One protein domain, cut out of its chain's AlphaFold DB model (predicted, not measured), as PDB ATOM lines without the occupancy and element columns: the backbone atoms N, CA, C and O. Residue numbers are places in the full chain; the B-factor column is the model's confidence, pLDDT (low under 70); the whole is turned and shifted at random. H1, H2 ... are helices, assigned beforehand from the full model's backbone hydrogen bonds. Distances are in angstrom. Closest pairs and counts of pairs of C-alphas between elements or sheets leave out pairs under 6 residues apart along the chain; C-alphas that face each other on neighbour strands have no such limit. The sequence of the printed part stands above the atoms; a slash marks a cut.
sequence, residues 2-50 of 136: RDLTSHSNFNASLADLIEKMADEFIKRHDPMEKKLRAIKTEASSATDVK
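This is residues 2 to 50 of the 136 residues of a protein of Proteobacteria bacterium (UniProt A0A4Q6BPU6). Two helices, H1 and H2, follow each other end to end and make a wide open V, with the looped stretch of residues 2 to 13 at one tip and the short tail of residues 45 to 50 at the other. The 49 printed residues hold two named helices, H1 then H2, and no named strand; the class is all helix. The whole is extended and flat, with a radius of gyration of the C-alphas of 15.8 A and spans of 44 by 27 by 10 A.

H1, residues 14 to 29, and H2, residues 31 to 44, are close but not clearly touching; their closest C-alphas, of Lys 27 and Glu 33, are 6.6 A apart. They run the same way at a steep tilt of 62 degrees. In H1 and H2 every O i to N i+4 pair is within hydrogen-bond range.

H1 begins at C-alpha 14 (-17.252, -25.444, 40.959) and is 22.4 A long. H2, 19.9 A long, ends at C-alpha 44 (-48.882, -37.812, 24.140).

The C-alphas farthest apart, of Ser 13 and Asp 48, are 45.4 A apart. Residues 22 to 50 stand free. The link from H1 to H2 is tight, and the printed part has no cut. The pLDDT is under 70 in residues 2 to 12 and 42 to 49.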
ATOM      1  N   ARG A   2     -21.311 -21.986  32.113       48.06
ATOM      2  CA  ARG A   2     -21.947 -21.079  33.092       48.06
ATOM      3  C   ARG A   2     -23.434 -20.795  32.824       48.06
ATOM      4  O   ARG A   2     -24.170 -20.578  33.772       48.06
ATOM      5  N   ASP A   3     -23.884 -20.896  31.573       57.56
ATOM      6  CA  ASP A   3     -25.267 -20.563  31.190       57.56
ATOM      7  C   ASP A   3     -26.338 -21.542  31.700       57.56
ATOM      8  O   ASP A   3     -27.506 -21.179  31.793       57.56
ATOM      9  N   LEU A   4     -25.960 -22.777  32.059       57.19
ATOM     10  CA  LEU A   4     -26.908 -23.802  32.527       57.19
ATOM     11  C   LEU A   4     -27.475 -23.497  33.921       57.19
ATOM     12  O   LEU A   4     -28.595 -23.894  34.233       57.19
ATOM     13  N   THR A   5     -26.720 -22.789  34.763       59.66
ATOM     14  CA  THR A   5     -27.086 -22.522  36.164       59.66
ATOM     15  C   THR A   5     -27.359 -21.050  36.457       59.66
ATOM     16  O   THR A   5     -27.711 -20.724  37.590       59.66
ATOM     17  N   SER A   6     -27.265 -20.170  35.454       59.56
ATOM     18  CA  SER A   6     -27.398 -18.712  35.612       59.56
ATOM     19  C   SER A   6     -28.705 -18.269  36.275       59.56
ATOM     20  O   SER A   6     -28.716 -17.281  36.999       59.56
ATOM     21  N   HIS A   7     -29.802 -19.002  36.061       62.06
ATOM     22  CA  HIS A   7     -31.113 -18.674  36.631       62.06
ATOM     23  C   HIS A   7     -31.413 -19.359  37.969       62.06
ATOM     24  O   HIS A   7     -32.409 -19.016  38.597       62.06
ATOM     25  N   SER A   8     -30.599 -20.332  38.395       63.16
ATOM     26  CA  SER A   8     -30.885 -21.127  39.594       63.16
ATOM     27  C   SER A   8     -29.913 -20.877  40.740       63.16
ATOM     28  O   SER A   8     -30.383 -20.807  41.863       63.16
ATOM     29  N   ASN A   9     -28.611 -20.672  40.491       60.12
ATOM     30  CA  ASN A   9     -27.616 -20.416  41.544       60.12
ATOM     31  C   ASN A   9     -26.537 -19.426  41.064       60.12
ATOM     32  O   ASN A   9     -25.561 -19.826  40.429       60.12
ATOM     33  N   PHE A  10     -26.684 -18.140  41.404       60.03
ATOM     34  CA  PHE A  10     -25.749 -17.066  41.022       60.03
ATOM     35  C   PHE A  10     -24.333 -17.234  41.617       60.03
ATOM     36  O   PHE A  10     -23.362 -16.799  41.009       60.03
ATOM     37  N   ASN A  11     -24.208 -17.928  42.757       65.50
ATOM     38  CA  ASN A  11     -22.949 -18.207  43.466       65.50
ATOM     39  C   ASN A  11     -22.686 -19.720  43.617       65.50
ATOM     40  O   ASN A  11     -22.290 -20.185  44.681       65.50
ATOM     41  N   ALA A  12     -22.945 -20.515  42.575       68.69
ATOM     42  CA  ALA A  12     -22.573 -21.931  42.600       68.69
ATOM     43  C   ALA A  12     -21.043 -22.083  42.612       68.69
ATOM     44  O   ALA A  12     -20.350 -21.507  41.765       68.69
ATOM     45  N   SER A  13     -20.518 -22.875  43.547       82.38
ATOM     46  CA  SER A  13     -19.120 -23.290  43.515       82.38
ATOM     47  C   SER A  13     -18.876 -24.251  42.343       82.38
ATOM     48  O   SER A  13     -19.805 -24.799  41.745       82.38
ATOM     49  N   LEU A  14     -17.606 -24.473  41.998       82.56
ATOM     50  CA  LEU A  14     -17.252 -25.444  40.959       82.56
ATOM     51  C   LEU A  14     -17.714 -26.864  41.326       82.56
ATOM     52  O   LEU A  14     -18.141 -27.600  40.442       82.56
ATOM     53  N   ALA A  15     -17.662 -27.225  42.611       85.94
ATOM     54  CA  ALA A  15     -18.147 -28.511  43.098       85.94
ATOM     55  C   ALA A  15     -19.658 -28.660  42.855       85.94
ATOM     56  O   ALA A  15     -20.070 -29.639  42.240       85.94
ATOM     57  N   ASP A  16     -20.451 -27.638  43.200       82.44
ATOM     58  CA  ASP A  16     -21.907 -27.643  42.983       82.44
ATOM     59  C   ASP A  16     -22.267 -27.754  41.495       82.44
ATOM     60  O   ASP A  16     -23.266 -28.367  41.116       82.44
ATOM     61  N   LEU A  17     -21.465 -27.131  40.624       82.56
ATOM     62  CA  LEU A  17     -21.663 -27.223  39.181       82.56
ATOM     63  C   LEU A  17     -21.361 -28.635  38.671       82.56
ATOM     64  O   LEU A  17     -22.125 -29.157  37.862       82.56
ATOM     65  N   ILE A  18     -20.272 -29.248  39.138       89.25
ATOM     66  CA  ILE A  18     -19.893 -30.614  38.757       89.25
ATOM     67  C   ILE A  18     -20.947 -31.615  39.237       89.25
ATOM     68  O   ILE A  18     -21.352 -32.468  38.452       89.25
ATOM     69  N   GLU A  19     -21.431 -31.482  40.470       88.12
ATOM     70  CA  GLU A  19     -22.485 -32.334  41.027       88.12
ATOM     71  C   GLU A  19     -23.770 -32.237  40.196       88.12
ATOM     72  O   GLU A  19     -24.247 -33.240  39.669       88.12
ATOM     73  N   LYS A  20     -24.246 -31.016  39.921       85.69
ATOM     74  CA  LYS A  20     -25.411 -30.806  39.047       85.69
ATOM     75  C   LYS A  20     -25.220 -31.373  37.643       85.69
ATOM     76  O   LYS A  20     -26.170 -31.880  37.048       85.69
ATOM     77  N   MET A  21     -24.020 -31.250  37.077       86.81
ATOM     78  CA  MET A  21     -23.722 -31.812  35.760       86.81
ATOM     79  C   MET A  21     -23.732 -33.340  35.784       86.81
ATOM     80  O   MET A  21     -24.234 -33.945  34.837       86.81
ATOM     81  N   ALA A  22     -23.202 -33.958  36.842       92.75
ATOM     82  CA  ALA A  22     -23.211 -35.403  37.019       92.75
ATOM     83  C   ALA A  22     -24.644 -35.935  37.160       92.75
ATOM     84  O   ALA A  22     -25.020 -36.856  36.431       92.75
ATOM     85  N   ASP A  23     -25.468 -35.299  37.993       89.62
ATOM     86  CA  ASP A  23     -26.874 -35.670  38.183       89.62
ATOM     87  C   ASP A  23     -27.672 -35.576  36.880       89.62
ATOM     88  O   ASP A  23     -28.379 -36.514  36.497       89.62
ATOM     89  N   GLU A  24     -27.529 -34.470  36.143       87.88
ATOM     90  CA  GLU A  24     -28.225 -34.286  34.869       87.88
ATOM     91  C   GLU A  24     -27.729 -35.278  33.805       87.88
ATOM     92  O   GLU A  24     -28.519 -35.791  33.003       87.88
ATOM     93  N   PHE A  25     -26.430 -35.600  33.803       91.62
ATOM     94  CA  PHE A  25     -25.857 -36.592  32.898       91.62
ATOM     95  C   PHE A  25     -26.425 -37.988  33.163       91.62
ATOM     96  O   PHE A  25     -26.904 -38.629  32.218       91.62
ATOM     97  N   ILE A  26     -26.433 -38.421  34.431       93.62
ATOM     98  CA  ILE A  26     -27.007 -39.697  34.870       93.62
ATOM     99  C   ILE A  26     -28.480 -39.742  34.483       93.62
ATOM    100  O   ILE A  26     -28.885 -40.636  33.749       93.62
ATOM    101  N   LYS A  27     -29.269 -38.728  34.845       87.81
ATOM    102  CA  LYS A  27     -30.702 -38.668  34.529       87.81
ATOM    103  C   LYS A  27     -30.994 -38.735  33.028       87.81
ATOM    104  O   LYS A  27     -32.044 -39.222  32.607       87.81
ATOM    105  N   ARG A  28     -30.111 -38.198  32.184       86.69
ATOM    106  CA  ARG A  28     -30.268 -38.237  30.722       86.69
ATOM    107  C   ARG A  28     -29.869 -39.582  30.112       86.69
ATOM    108  O   ARG A  28     -30.400 -39.920  29.053       86.69
ATOM    109  N   HIS A  29     -28.955 -40.311  30.748       90.56
ATOM    110  CA  HIS A  29     -28.428 -41.594  30.264       90.56
ATOM    111  C   HIS A  29     -29.015 -42.811  30.986       90.56
ATOM    112  O   HIS A  29     -28.813 -43.933  30.525       90.56
ATOM    113  N   ASP A  30     -29.773 -42.599  32.058       92.62
ATOM    114  CA  ASP A  30     -30.475 -43.645  32.783       92.62
ATOM    115  C   ASP A  30     -31.471 -44.365  31.841       92.62
ATOM    116  O   ASP A  30     -32.367 -43.733  31.257       92.62
ATOM    117  N   PRO A  31     -31.324 -45.691  31.643       89.75
ATOM    118  CA  PRO A  31     -32.181 -46.458  30.743       89.75
ATOM    119  C   PRO A  31     -33.662 -46.465  31.144       89.75
ATOM    120  O   PRO A  31     -34.531 -46.533  30.269       89.75
ATOM    121  N   MET A  32     -33.968 -46.399  32.443       89.00
ATOM    122  CA  MET A  32     -35.336 -46.382  32.960       89.00
ATOM    123  C   MET A  32     -35.992 -45.030  32.696       89.00
ATOM    124  O   MET A  32     -37.093 -44.990  32.143       89.00
ATOM    125  N   GLU A  33     -35.294 -43.927  32.975       88.50
ATOM    126  CA  GLU A  33     -35.737 -42.569  32.624       88.50
ATOM    127  C   GLU A  33     -35.952 -42.420  31.115       88.50
ATOM    128  O   GLU A  33     -36.950 -41.846  30.666       88.50
ATOM    129  N   LYS A  34     -35.050 -42.976  30.299       84.88
ATOM    130  CA  LYS A  34     -35.186 -42.981  28.837       84.88
ATOM    131  C   LYS A  34     -36.449 -43.722  28.391       84.88
ATOM    132  O   LYS A  34     -37.175 -43.222  27.530       84.88
ATOM    133  N   LYS A  35     -36.736 -44.882  28.989       86.88
ATOM    134  CA  LYS A  35     -37.942 -45.674  28.701       86.88
ATOM    135  C   LYS A  35     -39.215 -44.939  29.129       86.88
ATOM    136  O   LYS A  35     -40.166 -44.886  28.355       86.88
ATOM    137  N   LEU A  36     -39.216 -44.311  30.305       84.19
ATOM    138  CA  LEU A  36     -40.327 -43.492  30.803       84.19
ATOM    139  C   LEU A  36     -40.633 -42.311  29.872       84.19
ATOM    140  O   LEU A  36     -41.797 -42.048  29.568       84.19
ATOM    141  N   ARG A  37     -39.600 -41.625  29.368       82.94
ATOM    142  CA  ARG A  37     -39.762 -40.534  28.392       82.94
ATOM    143  C   ARG A  37     -40.353 -41.028  27.081       82.94
ATOM    144  O   ARG A  37     -41.268 -40.384  26.585       82.94
ATOM    145  N   ALA A  38     -39.881 -42.164  26.565       81.12
ATOM    146  CA  ALA A  38     -40.446 -42.772  25.362       81.12
ATOM    147  C   ALA A  38     -41.941 -43.070  25.551       81.12
ATOM    148  O   ALA A  38     -42.749 -42.559  24.787       81.12
ATOM    149  N   ILE A  39     -42.320 -43.758  26.636       80.62
ATOM    150  CA  ILE A  39     -43.726 -44.071  26.954       80.62
ATOM    151  C   ILE A  39     -44.581 -42.797  27.043       80.62
ATOM    152  O   ILE A  39     -45.683 -42.744  26.502       80.62
ATOM    153  N   LYS A  40     -44.071 -41.740  27.687       76.88
ATOM    154  CA  LYS A  40     -44.769 -40.450  27.782       76.88
ATOM    155  C   LYS A  40     -44.932 -39.779  26.416       76.88
ATOM    156  O   LYS A  40     -45.979 -39.185  26.156       76.88
ATOM    157  N   THR A  41     -43.917 -39.857  25.556       70.00
ATOM    158  CA  THR A  41     -43.980 -39.357  24.178       70.00
ATOM    159  C   THR A  41     -45.039 -40.113  23.380       70.00
ATOM    160  O   THR A  41     -45.859 -39.458  22.744       70.00
ATOM    161  N   GLU A  42     -45.094 -41.443  23.488       65.94
ATOM    162  CA  GLU A  42     -46.063 -42.280  22.762       65.94
ATOM    163  C   GLU A  42     -47.507 -42.031  23.234       65.94
ATOM    164  O   GLU A  42     -48.422 -41.880  22.422       65.94
ATOM    165  N   ALA A  43     -47.711 -41.884  24.547       61.59
ATOM    166  CA  ALA A  43     -49.012 -41.545  25.122       61.59
ATOM    167  C   ALA A  43     -49.482 -40.131  24.737       61.59
ATOM    168  O   ALA A  43     -50.676 -39.896  24.578       61.59
ATOM    169  N   SER A  44     -48.553 -39.186  24.551       60.22
ATOM    170  CA  SER A  44     -48.882 -37.812  24.140       60.22
ATOM    171  C   SER A  44     -49.173 -37.692  22.640       60.22
ATOM    172  O   SER A  44     -49.861 -36.759  22.235       60.22
ATOM    173  N   SER A  45     -48.681 -38.623  21.814       58.09
ATOM    174  CA  SER A  45     -48.982 -38.686  20.375       58.09
ATOM    175  C   SER A  45     -50.364 -39.257  20.040       58.09
ATOM    176  O   SER A  45     -50.800 -39.121  18.901       58.09
ATOM    177  N   ALA A  46     -51.057 -39.868  21.007       59.16
ATOM    178  CA  ALA A  46     -52.412 -40.402  20.833       59.16
ATOM    179  C   ALA A  46     -53.519 -39.336  20.966       59.16
ATOM    180  O   ALA A  46     -54.681 -39.610  20.674       59.16
ATOM    181  N   THR A  47     -53.172 -38.124  21.400       58.34
ATOM    182  CA  THR A  47     -54.109 -37.009  21.538       58.34
ATOM    183  C   THR A  47     -53.980 -36.092  20.322       58.34
ATOM    184  O   THR A  47     -52.867 -35.718  19.954       58.34
ATOM    185  N   ASP A  48     -55.108 -35.705  19.719       60.28
ATOM    186  CA  ASP A  48     -55.217 -34.813  18.550       60.28
ATOM    187  C   ASP A  48     -54.836 -33.358  18.912       60.28
ATOM    188  O   ASP A  48     -55.640 -32.423  18.939       60.28
ATOM    189  N   VAL A  49     -53.588 -33.168  19.341       68.19
ATOM    190  CA  VAL A  49     -53.043 -31.878  19.751       68.19
ATOM    191  C   VAL A  49     -52.507 -31.197  18.506       68.19
ATOM    192  O   VAL A  49     -51.532 -31.651  17.903       68.19
ATOM    193  N   LYS A  50     -53.128 -30.070  18.138       74.00
ATOM    194  CA  LYS A  50     -52.630 -29.218  17.053       74.00
ATOM    195  C   LYS A  50     -51.135 -28.940  17.267       74.00
ATOM    196  O   LYS A  50     -50.754 -28.510  18.361       74.00
TER     197      LYS A  50